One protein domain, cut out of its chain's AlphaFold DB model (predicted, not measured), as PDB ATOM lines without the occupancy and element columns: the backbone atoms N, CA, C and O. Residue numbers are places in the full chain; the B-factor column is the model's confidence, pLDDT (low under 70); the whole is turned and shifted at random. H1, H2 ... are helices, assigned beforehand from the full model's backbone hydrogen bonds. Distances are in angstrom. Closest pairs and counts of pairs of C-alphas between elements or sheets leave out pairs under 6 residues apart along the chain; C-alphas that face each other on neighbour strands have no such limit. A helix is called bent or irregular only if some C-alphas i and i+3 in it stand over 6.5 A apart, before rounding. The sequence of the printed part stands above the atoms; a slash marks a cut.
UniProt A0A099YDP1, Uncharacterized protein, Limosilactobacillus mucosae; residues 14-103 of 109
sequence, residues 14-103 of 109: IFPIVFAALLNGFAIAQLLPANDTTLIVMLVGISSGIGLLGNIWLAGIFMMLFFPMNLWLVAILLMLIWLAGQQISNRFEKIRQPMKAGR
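AT A GLANCE: This is residues 14 to 103 of the 109 residues of an uncharacterized protein of Limosilactobacillus mucosae (UniProt A0A099YDP1). One long helix, H4, packs by its first part on a compact body with H1, H2 and H3, then sticks out as a free arm, residues 84 to 103. In the body H2 packs on both H1 and H3. The printed part has 90 residues with four named helices, H1 to H4 in chain order, all helix and loose, radius of gyration of the C-alphas 16.0 A, spanning 51 by 29 by 22 A.

HOW THE PARTS SIT: H4, residues 69 to 103, touches H3, residues 56 to 66, with residues 72 to 79 alone, a hairpin at a shallow tilt of 11 degrees; the closest C-alphas, Met 64 and Trp 72, are 6.1 A apart. H3 forms a hairpin with H2, residues 37 to 53; their closest C-alphas, Ile 50 and Ile 56, are 5.3 A apart. H2, H3 and H4 are an up and down bundle, each running against the one before. H1, residues 14 to 31, forms a hairpin with H2, closest C-alphas Gly 25 and Val 41, 3.8 A. H1 and H4 are apart. Every O i to N i+4 pair is within hydrogen-bond range in H1, H2 and H3; in H4, 26 of 31.

IN THESE COORDINATES: H4 is 51.9 A long, H1 26.2 A, H2 23.4 A and H3 15.5 A. C-alpha 14 is at (50.222, -34.879, 20.391), C-alpha 103 at (49.913, -59.734, 56.610). H4 is only just irregular: C-alphas 70 and 73 are 6.9 A apart.

THE WHOLE: The printed part has no cut, and its three links are tight. Confidence is under 70 in 16 residues, among them 93 to 103.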
ATOM      1  N   ILE A  14      51.591 -35.006  19.861       76.00
ATOM      2  CA  ILE A  14      50.222 -34.879  20.391       76.00
ATOM      3  C   ILE A  14      49.193 -34.848  19.260       76.00
ATOM      4  O   ILE A  14      48.204 -35.569  19.306       76.00
ATOM      5  N   PHE A  15      49.444 -34.046  18.226       78.19
ATOM      6  CA  PHE A  15      48.534 -33.911  17.093       78.19
ATOM      7  C   PHE A  15      48.317 -35.235  16.335       78.19
ATOM      8  O   PHE A  15      47.160 -35.637  16.203       78.19
ATOM      9  N   PRO A  16      49.363 -35.964  15.888       79.31
ATOM     10  CA  PRO A  16      49.164 -37.243  15.207       79.31
ATOM     11  C   PRO A  16      48.544 -38.317  16.113       79.31
ATOM     12  O   PRO A  16      47.760 -39.126  15.625       79.31
ATOM     13  N   ILE A  17      48.819 -38.304  17.423       81.50
ATOM     14  CA  ILE A  17      48.172 -39.213  18.383       81.50
ATOM     15  C   ILE A  17      46.674 -38.912  18.506       81.50
ATOM     16  O   ILE A  17      45.852 -39.822  18.402       81.50
ATOM     17  N   VAL A  18      46.305 -37.642  18.702       81.19
ATOM     18  CA  VAL A  18      44.901 -37.216  18.795       81.19
ATOM     19  C   VAL A  18      44.174 -37.526  17.489       81.19
ATOM     20  O   VAL A  18      43.083 -38.086  17.517       81.19
ATOM     21  N   PHE A  19      44.801 -37.259  16.346       84.00
ATOM     22  CA  PHE A  19      44.248 -37.581  15.033       84.00
ATOM     23  C   PHE A  19      44.025 -39.090  14.841       84.00
ATOM     24  O   PHE A  19      42.948 -39.497  14.407       84.00
ATOM     25  N   ALA A  20      44.987 -39.932  15.230       87.19
ATOM     26  CA  ALA A  20      44.834 -41.387  15.188       87.19
ATOM     27  C   ALA A  20      43.707 -41.879  16.113       87.19
ATOM     28  O   ALA A  20      42.923 -42.746  15.728       87.19
ATOM     29  N   ALA A  21      43.579 -41.294  17.307       85.56
ATOM     30  CA  ALA A  21      42.500 -41.607  18.240       85.56
ATOM     31  C   ALA A  21      41.118 -41.213  17.685       85.56
ATOM     32  O   ALA A  21      40.161 -41.975  17.825       85.56
ATOM     33  N   LEU A  22      41.016 -40.063  17.010       84.88
ATOM     34  CA  LEU A  22      39.794 -39.633  16.328       84.88
ATOM     35  C   LEU A  22      39.425 -40.583  15.189       84.88
ATOM     36  O   LEU A  22      38.282 -41.028  15.128       84.88
ATOM     37  N   LEU A  23      40.381 -40.931  14.323       87.81
ATOM     38  CA  LEU A  23      40.161 -41.888  13.234       87.81
ATOM     39  C   LEU A  23      39.680 -43.243  13.758       87.81
ATOM     40  O   LEU A  23      38.747 -43.814  13.196       87.81
ATOM     41  N   ASN A  24      40.263 -43.722  14.859       86.31
ATOM     42  CA  ASN A  24      39.800 -44.932  15.530       86.31
ATOM     43  C   ASN A  24      38.341 -44.789  15.996       86.31
ATOM     44  O   ASN A  24      37.510 -45.658  15.741       86.31
ATOM     45  N   GLY A  25      37.998 -43.654  16.607       84.38
ATOM     46  CA  GLY A  25      36.622 -43.346  16.987       84.38
ATOM     47  C   GLY A  25      35.656 -43.343  15.802       84.38
ATOM     48  O   GLY A  25      34.590 -43.951  15.886       84.38
ATOM     49  N   PHE A  26      36.029 -42.708  14.688       84.06
ATOM     50  CA  PHE A  26      35.215 -42.660  13.470       84.06
ATOM     51  C   PHE A  26      35.040 -44.038  12.833       84.06
ATOM     52  O   PHE A  26      33.933 -44.360  12.407       84.06
ATOM     53  N   ALA A  27      36.079 -44.871  12.830       86.88
ATOM     54  CA  ALA A  27      35.995 -46.238  12.333       86.88
ATOM     55  C   ALA A  27      34.993 -47.080  13.143       86.88
ATOM     56  O   ALA A  27      34.153 -47.770  12.567       86.88
ATOM     57  N   ILE A  28      35.019 -46.977  14.477       82.12
ATOM     58  CA  ILE A  28      34.067 -47.697  15.339       82.12
ATOM     59  C   ILE A  28      32.647 -47.141  15.177       82.12
ATOM     60  O   ILE A  28      31.684 -47.906  15.131       82.12
ATOM     61  N   ALA A  29      32.504 -45.825  15.038       84.31
ATOM     62  CA  ALA A  29      31.200 -45.200  14.861       84.31
ATOM     63  C   ALA A  29      30.536 -45.575  13.521       84.31
ATOM     64  O   ALA A  29      29.313 -45.653  13.449       84.31
ATOM     65  N   GLN A  30      31.321 -45.884  12.481       81.50
ATOM     66  CA  GLN A  30      30.803 -46.423  11.218       81.50
ATOM     67  C   GLN A  30      30.286 -47.865  11.339       81.50
ATOM     68  O   GLN A  30      29.366 -48.234  10.612       81.50
ATOM     69  N   LEU A  31      30.827 -48.672  12.261       81.12
ATOM     70  CA  LEU A  31      30.319 -50.025  12.526       81.12
ATOM     71  C   LEU A  31      28.997 -50.029  13.313       81.12
ATOM     72  O   LEU A  31      28.254 -51.005  13.232       81.12
ATOM     73  N   LEU A  32      28.692 -48.965  14.064       74.00
ATOM     74  CA  LEU A  32      27.458 -48.831  14.846       74.00
ATOM     75  C   LEU A  32      26.652 -47.587  14.414       74.00
ATOM     76  O   LEU A  32      26.601 -46.600  15.148       74.00
ATOM     77  N   PRO A  33      25.961 -47.631  13.260       63.72
ATOM     78  CA  PRO A  33      25.213 -46.490  12.723       63.72
ATOM     79  C   PRO A  33      23.902 -46.162  13.467       63.72
ATOM     80  O   PRO A  33      23.174 -45.270  13.046       63.72
ATOM     81  N   ALA A  34      23.563 -46.872  14.549       64.69
ATOM     82  CA  ALA A  34      22.268 -46.741  15.226       64.69
ATOM     83  C   ALA A  34      22.196 -45.617  16.279       64.69
ATOM     84  O   ALA A  34      21.109 -45.328  16.770       64.69
ATOM     85  N   ASN A  35      23.322 -44.999  16.651       60.66
ATOM     86  CA  ASN A  35      23.386 -43.995  17.717       60.66
ATOM     87  C   ASN A  35      24.225 -42.783  17.285       60.66
ATOM     88  O   ASN A  35      24.990 -42.886  16.326       60.66
ATOM     89  N   ASP A  36      24.108 -41.657  18.000       76.88
ATOM     90  CA  ASP A  36      24.842 -40.416  17.707       76.88
ATOM     91  C   ASP A  36      26.338 -40.681  17.491       76.88
ATOM     92  O   ASP A  36      27.109 -40.901  18.432       76.88
ATOM     93  N   THR A  37      26.751 -40.641  16.223       77.88
ATOM     94  CA  THR A  37      28.093 -41.007  15.752       77.88
ATOM     95  C   THR A  37      29.149 -40.227  16.531       77.88
ATOM     96  O   THR A  37      30.122 -40.787  17.027       77.88
ATOM     97  N   THR A  38      28.891 -38.941  16.748       76.06
ATOM     98  CA  THR A  38      29.749 -38.002  17.472       76.06
ATOM     99  C   THR A  38      30.040 -38.431  18.914       76.06
ATOM    100  O   THR A  38      31.163 -38.246  19.381       76.06
ATOM    101  N   LEU A  39      29.075 -39.045  19.613       75.31
ATOM    102  CA  LEU A  39      29.271 -39.549  20.979       75.31
ATOM    103  C   LEU A  39      30.214 -40.752  20.999       75.31
ATOM    104  O   LEU A  39      31.101 -40.831  21.849       75.31
ATOM    105  N   ILE A  40      30.042 -41.672  20.047       80.81
ATOM    106  CA  ILE A  40      30.862 -42.884  19.938       80.81
ATOM    107  C   ILE A  40      32.309 -42.506  19.619       80.81
ATOM    108  O   ILE A  40      33.230 -42.970  20.294       80.81
ATOM    109  N   VAL A  41      32.509 -41.610  18.645       83.94
ATOM    110  CA  VAL A  41      33.844 -41.113  18.285       83.94
ATOM    111  C   VAL A  41      34.517 -40.475  19.489       83.94
ATOM    112  O   VAL A  41      35.685 -40.744  19.755       83.94
ATOM    113  N   MET A  42      33.785 -39.650  20.236       78.50
ATOM    114  CA  MET A  42      34.324 -38.954  21.395       78.50
ATOM    115  C   MET A  42      34.703 -39.922  22.521       78.50
ATOM    116  O   MET A  42      35.789 -39.804  23.082       78.50
ATOM    117  N   LEU A  43      33.857 -40.909  22.821       81.50
ATOM    118  CA  LEU A  43      34.119 -41.912  23.855       81.50
ATOM    119  C   LEU A  43      35.390 -42.721  23.545       81.50
ATOM    120  O   LEU A  43      36.275 -42.861  24.392       81.50
ATOM    121  N   VAL A  44      35.483 -43.232  22.317       84.19
ATOM    122  CA  VAL A  44      36.611 -44.048  21.845       84.19
ATOM    123  C   VAL A  44      37.874 -43.198  21.686       84.19
ATOM    124  O   VAL A  44      38.973 -43.637  22.033       84.19
ATOM    125  N   GLY A  45      37.725 -41.975  21.183       83.88
ATOM    126  CA  GLY A  45      38.816 -41.030  20.989       83.88
ATOM    127  C   GLY A  45      39.426 -40.597  22.315       83.88
ATOM    128  O   GLY A  45      40.645 -40.634  22.458       83.88
ATOM    129  N   ILE A  46      38.606 -40.254  23.312       80.12
ATOM    130  CA  ILE A  46      39.080 -39.897  24.655       80.12
ATOM    131  C   ILE A  46      39.760 -41.100  25.319       80.12
ATOM    132  O   ILE A  46      40.859 -40.945  25.844       80.12
ATOM    133  N   SER A  47      39.175 -42.303  25.260       80.88
ATOM    134  CA  SER A  47      39.780 -43.485  25.896       80.88
ATOM    135  C   SER A  47      41.140 -43.843  25.285       80.88
ATOM    136  O   SER A  47      42.112 -44.055  26.014       80.88
ATOM    137  N   SER A  48      41.231 -43.828  23.954       80.38
ATOM    138  CA  SER A  48      42.473 -44.095  23.222       80.38
ATOM    139  C   SER A  48      43.483 -42.961  23.427       80.38
ATOM    140  O   SER A  48      44.660 -43.202  23.681       80.38
ATOM    141  N   GLY A  49      43.014 -41.713  23.380       78.12
ATOM    142  CA  GLY A  49      43.828 -40.515  23.548       78.12
ATOM    143  C   GLY A  49      44.479 -40.442  24.923       78.12
ATOM    144  O   GLY A  49      45.681 -40.210  25.000       78.12
ATOM    145  N   ILE A  50      43.738 -40.701  26.006       75.25
ATOM    146  CA  ILE A  50      44.309 -40.684  27.361       75.25
ATOM    147  C   ILE A  50      45.376 -41.777  27.521       75.25
ATOM    148  O   ILE A  50      46.428 -41.514  28.107       75.25
ATOM    149  N   GLY A  51      45.133 -42.971  26.969       71.56
ATOM    150  CA  GLY A  51      46.087 -44.079  27.016       71.56
ATOM    151  C   GLY A  51      47.408 -43.775  26.303       71.56
ATOM    152  O   GLY A  51      48.466 -44.127  26.815       71.56
ATOM    153  N   LEU A  52      47.362 -43.087  25.156       72.50
ATOM    154  CA  LEU A  52      48.562 -42.768  24.375       72.50
ATOM    155  C   LEU A  52      49.286 -41.500  24.853       72.50
ATOM    156  O   LEU A  52      50.510 -41.440  24.780       72.50
ATOM    157  N   LEU A  53      48.560 -40.481  25.325       74.44
ATOM    158  CA  LEU A  53      49.172 -39.227  25.785       74.44
ATOM    159  C   LEU A  53      49.764 -39.332  27.194       74.44
ATOM    160  O   LEU A  53      50.576 -38.490  27.571       74.44
ATOM    161  N   GLY A  54      49.300 -40.284  28.010       68.94
ATOM    162  CA  GLY A  54      49.693 -40.414  29.417       68.94
ATOM    163  C   GLY A  54      49.266 -39.236  30.307       68.94
ATOM    164  O   GLY A  54      49.536 -39.237  31.505       68.94
ATOM    165  N   ASN A  55      48.590 -38.227  29.744       71.62
ATOM    166  CA  ASN A  55      48.129 -37.044  30.453       71.62
ATOM    167  C   ASN A  55      46.685 -36.705  30.066       71.62
ATOM    168  O   ASN A  55      46.400 -36.240  28.959       71.62
ATOM    169  N   ILE A  56      45.778 -36.912  31.022       71.94
ATOM    170  CA  ILE A  56      44.339 -36.720  30.836       71.94
ATOM    171  C   ILE A  56      43.949 -35.268  30.558       71.94
ATOM    172  O   ILE A  56      43.023 -35.019  29.791       71.94
ATOM    173  N   TRP A  57      44.674 -34.305  31.133       76.69
ATOM    174  CA  TRP A  57      44.388 -32.884  30.944       76.69
ATOM    175  C   TRP A  57      44.688 -32.439  29.515       76.69
ATOM    176  O   TRP A  57      43.884 -31.731  28.910       76.69
ATOM    177  N   LEU A  58      45.807 -32.906  28.949       76.94
ATOM    178  CA  LEU A  58      46.150 -32.627  27.553       76.94
ATOM    179  C   LEU A  58      45.189 -33.332  26.588       76.94
ATOM    180  O   LEU A  58      44.736 -32.715  25.629       76.94
ATOM    181  N   ALA A  59      44.845 -34.598  26.837       76.69
ATOM    182  CA  ALA A  59      43.902 -35.315  25.980       76.69
ATOM    183  C   ALA A  59      42.518 -34.639  25.981       76.69
ATOM    184  O   ALA A  59      41.926 -34.449  24.919       76.69
ATOM    185  N   GLY A  60      42.036 -34.207  27.152       76.62
ATOM    186  CA  GLY A  60      40.758 -33.510  27.297       76.62
ATOM    187  C   GLY A  60      40.719 -32.152  26.590       76.62
ATOM    188  O   GLY A  60      39.796 -31.903  25.815       76.62
ATOM    189  N   ILE A  61      41.731 -31.296  26.798       80.38
ATOM    190  CA  ILE A  61      41.757 -29.947  26.204       80.38
ATOM    191  C   ILE A  61      41.846 -30.003  24.671       80.38
ATOM    192  O   ILE A  61      41.160 -29.250  23.985       80.38
ATOM    193  N   PHE A  62      42.637 -30.933  24.124       77.88
ATOM    194  CA  PHE A  62      42.757 -31.105  22.677       77.88
ATOM    195  C   PHE A  62      41.477 -31.678  22.069       77.88
ATOM    196  O   PHE A  62      41.031 -31.192  21.033       77.88
ATOM    197  N   MET A  63      40.844 -32.659  22.719       75.44
ATOM    198  CA  MET A  63      39.562 -33.192  22.251       75.44
ATOM    199  C   MET A  63      38.460 -32.126  22.277       75.44
ATOM    200  O   MET A  63      37.687 -32.036  21.329       75.44
ATOM    201  N   MET A  64      38.422 -31.262  23.294       75.25
ATOM    202  CA  MET A  64      37.533 -30.096  23.302       75.25
ATOM    203  C   MET A  64      37.831 -29.121  22.163       75.25
ATOM    204  O   MET A  64      36.903 -28.601  21.558       75.25
ATOM    205  N   LEU A  65      39.102 -28.876  21.843       77.06
ATOM    206  CA  LEU A  65      39.467 -27.947  20.775       77.06
ATOM    207  C   LEU A  65      39.028 -28.441  19.384       77.06
ATOM    208  O   LEU A  65      38.646 -27.631  18.544       77.06
ATOM    209  N   PHE A  66      39.069 -29.756  19.143       75.19
ATOM    210  CA  PHE A  66      38.669 -30.356  17.864       75.19
ATOM    211  C   PHE A  66      37.163 -30.618  17.731       75.19
ATOM    212  O   PHE A  66      36.677 -30.755  16.607       75.19
ATOM    213  N   PHE A  67      36.418 -30.680  18.839       72.44
ATOM    214  CA  PHE A  67      34.969 -30.894  18.823       72.44
ATOM    215  C   PHE A  67      34.178 -29.591  19.043       72.44
ATOM    216  O   PHE A  67      34.570 -28.740  19.840       72.44
ATOM    217  N   PRO A  68      33.019 -29.424  18.379       71.31
ATOM    218  CA  PRO A  68      32.200 -28.223  18.511       71.31
ATOM    219  C   PRO A  68      31.661 -28.040  19.940       71.31
ATOM    220  O   PRO A  68      31.367 -29.009  20.642       71.31
ATOM    221  N   MET A  69      31.462 -26.776  20.338       73.75
ATOM    222  CA  MET A  69      31.046 -26.359  21.691       73.75
ATOM    223  C   MET A  69      29.802 -27.090  22.222       73.75
ATOM    224  O   MET A  69      29.695 -27.328  23.420       73.75
ATOM    225  N   ASN A  70      28.890 -27.508  21.340       72.88
ATOM    226  CA  ASN A  70      27.686 -28.248  21.725       72.88
ATOM    227  C   ASN A  70      27.995 -29.588  22.431       72.88
ATOM    228  O   ASN A  70      27.228 -30.041  23.273       72.88
ATOM    229  N   LEU A  71      29.139 -30.212  22.125       70.12
ATOM    230  CA  LEU A  71      29.571 -31.476  22.731       70.12
ATOM    231  C   LEU A  71      30.558 -31.301  23.888       70.12
ATOM    232  O   LEU A  71      30.941 -32.288  24.514       70.12
ATOM    233  N   TRP A  72      30.944 -30.070  24.230       74.75
ATOM    234  CA  TRP A  72      31.818 -29.828  25.380       74.75
ATOM    235  C   TRP A  72      31.188 -30.300  26.685       74.75
ATOM    236  O   TRP A  72      31.884 -30.851  27.529       74.75
ATOM    237  N   LEU A  73      29.871 -30.150  26.837       75.38
ATOM    238  CA  LEU A  73      29.168 -30.607  28.034       75.38
ATOM    239  C   LEU A  73      29.301 -32.128  28.213       75.38
ATOM    240  O   LEU A  73      29.574 -32.611  29.310       75.38
ATOM    241  N   VAL A  74      29.192 -32.871  27.110       74.44
ATOM    242  CA  VAL A  74      29.409 -34.322  27.076       74.44
ATOM    243  C   VAL A  74      30.877 -34.658  27.352       74.44
ATOM    244  O   VAL A  74      31.157 -35.574  28.123       74.44
ATOM    245  N   ALA A  75      31.814 -33.893  26.782       71.94
ATOM    246  CA  ALA A  75      33.249 -34.043  27.027       71.94
ATOM    247  C   ALA A  75      33.580 -33.953  28.522       71.94
ATOM    248  O   ALA A  75      34.268 -34.814  29.068       71.94
ATOM    249  N   ILE A  76      33.057 -32.914  29.181       76.19
ATOM    250  CA  ILE A  76      33.241 -32.668  30.614       76.19
ATOM    251  C   ILE A  76      32.628 -33.811  31.410       76.19
ATOM    252  O   ILE A  76      33.263 -34.310  32.335       76.19
ATOM    253  N   LEU A  77      31.422 -34.254  31.041       80.81
ATOM    254  CA  LEU A  77      30.747 -35.354  31.719       80.81
ATOM    255  C   LEU A  77      31.583 -36.641  31.658       80.81
ATOM    256  O   LEU A  77      31.814 -37.274  32.686       80.81
ATOM    257  N   LEU A  78      32.093 -36.995  30.477       74.81
ATOM    258  CA  LEU A  78      32.959 -38.159  30.294       74.81
ATOM    259  C   LEU A  78      34.271 -38.023  31.068       74.81
ATOM    260  O   LEU A  78      34.686 -38.971  31.730       74.81
ATOM    261  N   MET A  79      34.894 -36.845  31.039       75.69
ATOM    262  CA  MET A  79      36.117 -36.575  31.791       75.69
ATOM    263  C   MET A  79      35.885 -36.694  33.304       75.69
ATOM    264  O   MET A  79      36.708 -37.285  33.998       75.69
ATOM    265  N   LEU A  80      34.749 -36.206  33.815       80.44
ATOM    266  CA  LEU A  80      34.356 -36.350  35.219       80.44
ATOM    267  C   LEU A  80      34.119 -37.811  35.602       80.44
ATOM    268  O   LEU A  80      34.585 -38.231  36.658       80.44
ATOM    269  N   ILE A  81      33.448 -38.593  34.751       81.12
ATOM    270  CA  ILE A  81      33.250 -40.034  34.972       81.12
ATOM    271  C   ILE A  81      34.603 -40.747  35.035       81.12
ATOM    272  O   ILE A  81      34.837 -41.566  35.925       81.12
ATOM    273  N   TRP A  82      35.516 -40.414  34.125       74.75
ATOM    274  CA  TRP A  82      36.837 -41.028  34.074       74.75
ATOM    275  C   TRP A  82      37.700 -40.638  35.276       74.75
ATOM    276  O   TRP A  82      38.317 -41.502  35.895       74.75
ATOM    277  N   LEU A  83      37.686 -39.361  35.673       77.81
ATOM    278  CA  LEU A  83      38.346 -38.881  36.888       77.81
ATOM    279  C   LEU A  83      37.756 -39.534  38.141       77.81
ATOM    280  O   LEU A  83      38.513 -39.943  39.015       77.81
ATOM    281  N   ALA A  84      36.433 -39.687  38.222       79.50
ATOM    282  CA  ALA A  84      35.784 -40.402  39.316       79.50
ATOM    283  C   ALA A  84      36.233 -41.872  39.364       79.50
ATOM    284  O   ALA A  84      36.598 -42.366  40.431       79.50
ATOM    285  N   GLY A  85      36.304 -42.546  38.212       77.56
ATOM    286  CA  GLY A  85      36.849 -43.900  38.098       77.56
ATOM    287  C   GLY A  85      38.315 -43.987  38.533       77.56
ATOM    288  O   GLY A  85      38.692 -44.885  39.290       77.56
ATOM    289  N   GLN A  86      39.136 -43.014  38.136       72.19
ATOM    290  CA  GLN A  86      40.542 -42.949  38.521       72.19
ATOM    291  C   GLN A  86      40.707 -42.703  40.030       72.19
ATOM    292  O   GLN A  86      41.521 -43.358  40.677       72.19
ATOM    293  N   GLN A  87      39.901 -41.816  40.619       74.75
ATOM    294  CA  GLN A  87      39.880 -41.586  42.065       74.75
ATOM    295  C   GLN A  87      39.507 -42.866  42.817       74.75
ATOM    296  O   GLN A  87      40.161 -43.201  43.802       74.75
ATOM    297  N   ILE A  88      38.514 -43.620  42.338       76.00
ATOM    298  CA  ILE A  88      38.134 -44.909  42.931       76.00
ATOM    299  C   ILE A  88      39.307 -45.892  42.863       76.00
ATOM    300  O   ILE A  88      39.662 -46.475  43.888       76.00
ATOM    301  N   SER A  89      39.959 -46.028  41.706       70.88
ATOM    302  CA  SER A  89      41.127 -46.904  41.544       70.88
ATOM    303  C   SER A  89      42.258 -46.543  42.519       70.88
ATOM    304  O   SER A  89      42.726 -47.395  43.279       70.88
ATOM    305  N   ASN A  90      42.596 -45.254  42.615       69.12
ATOM    306  CA  ASN A  90      43.625 -44.752  43.529       69.12
ATOM    307  C   ASN A  90      43.253 -44.982  45.007       69.12
ATOM    308  O   ASN A  90      44.110 -45.281  45.842       69.12
ATOM    309  N   ARG A  91      41.965 -44.861  45.357       70.50
ATOM    310  CA  ARG A  91      41.463 -45.135  46.714       70.50
ATOM    311  C   ARG A  91      41.550 -46.623  47.048       70.50
ATOM    312  O   ARG A  91      41.970 -46.956  48.155       70.50
ATOM    313  N   PHE A  92      41.223 -47.505  46.107       70.25
ATOM    314  CA  PHE A  92      41.374 -48.953  46.273       70.25
ATOM    315  C   PHE A  92      42.838 -49.366  46.441       70.25
ATOM    316  O   PHE A  92      43.142 -50.194  47.302       70.25
ATOM    317  N   GLU A  93      43.756 -48.771  45.681       69.94
ATOM    318  CA  GLU A  93      45.188 -49.027  45.844       69.94
ATOM    319  C   GLU A  93      45.675 -48.599  47.235       69.94
ATOM    320  O   GLU A  93      46.329 -49.377  47.934       69.94
ATOM    321  N   LYS A  94      45.253 -47.417  47.700       68.00
ATOM    322  CA  LYS A  94      45.578 -46.920  49.042       68.00
ATOM    323  C   LYS A  94      45.025 -47.807  50.166       68.00
ATOM    324  O   LYS A  94      45.689 -47.937  51.187       68.00
ATOM    325  N   ILE A  95      43.856 -48.435  49.991       64.94
ATOM    326  CA  ILE A  95      43.266 -49.397  50.950       64.94
ATOM    327  C   ILE A  95      43.941 -50.779  50.865       64.94
ATOM    328  O   ILE A  95      44.016 -51.504  51.856       64.94
ATOM    329  N   ARG A  96      44.485 -51.160  49.709       65.31
ATOM    330  CA  ARG A  96      45.220 -52.424  49.546       65.31
ATOM    331  C   ARG A  96      46.591 -52.404  50.239       65.31
ATOM    332  O   ARG A  96      47.028 -53.447  50.723       65.31
ATOM    333  N   GLN A  97      47.245 -51.246  50.319       61.19
ATOM    334  CA  GLN A  97      48.535 -51.065  51.004       61.19
ATOM    335  C   GLN A  97      48.529 -51.489  52.494       61.19
ATOM    336  O   GLN A  97      49.375 -52.307  52.864       61.19
ATOM    337  N   PRO A  98      47.578 -51.063  53.356       57.09
ATOM    338  CA  PRO A  98      47.536 -51.503  54.754       57.09
ATOM    339  C   PRO A  98      47.253 -53.007  54.909       57.09
ATOM    340  O   PRO A  98      47.751 -53.616  55.851       57.09
ATOM    341  N   MET A  99      46.546 -53.646  53.964       59.19
ATOM    342  CA  MET A  99      46.336 -55.105  53.991       59.19
ATOM    343  C   MET A  99      47.595 -55.916  53.657       59.19
ATOM    344  O   MET A  99      47.725 -57.048  54.117       59.19
ATOM    345  N   LYS A 100      48.530 -55.374  52.861       58.44
ATOM    346  CA  LYS A 100      49.836 -56.022  52.654       58.44
ATOM    347  C   LYS A 100      50.762 -55.834  53.853       58.44
ATOM    348  O   LYS A 100      51.493 -56.762  54.174       58.44
ATOM    349  N   ALA A 101      50.708 -54.682  54.518       60.25
ATOM    350  CA  ALA A 101      51.521 -54.418  55.702       60.25
ATOM    351  C   ALA A 101      51.124 -55.307  56.897       60.25
ATOM    352  O   ALA A 101      52.001 -55.902  57.513       60.25
ATOM    353  N   GLY A 102      49.821 -55.474  57.167       57.25
ATOM    354  CA  GLY A 102      49.340 -56.305  58.284       57.25
ATOM    355  C   GLY A 102      49.587 -57.809  58.115       57.25
ATOM    356  O   GLY A 102      49.813 -58.509  59.093       57.25
ATOM    357  N   ARG A 103      49.621 -58.315  56.875       57.31
ATOM    358  CA  ARG A 103      49.913 -59.734  56.610       57.31
ATOM    359  C   ARG A 103      51.396 -60.094  56.771       57.31
ATOM    360  O   ARG A 103      51.721 -61.256  56.928       57.31
TER     361      ARG A 103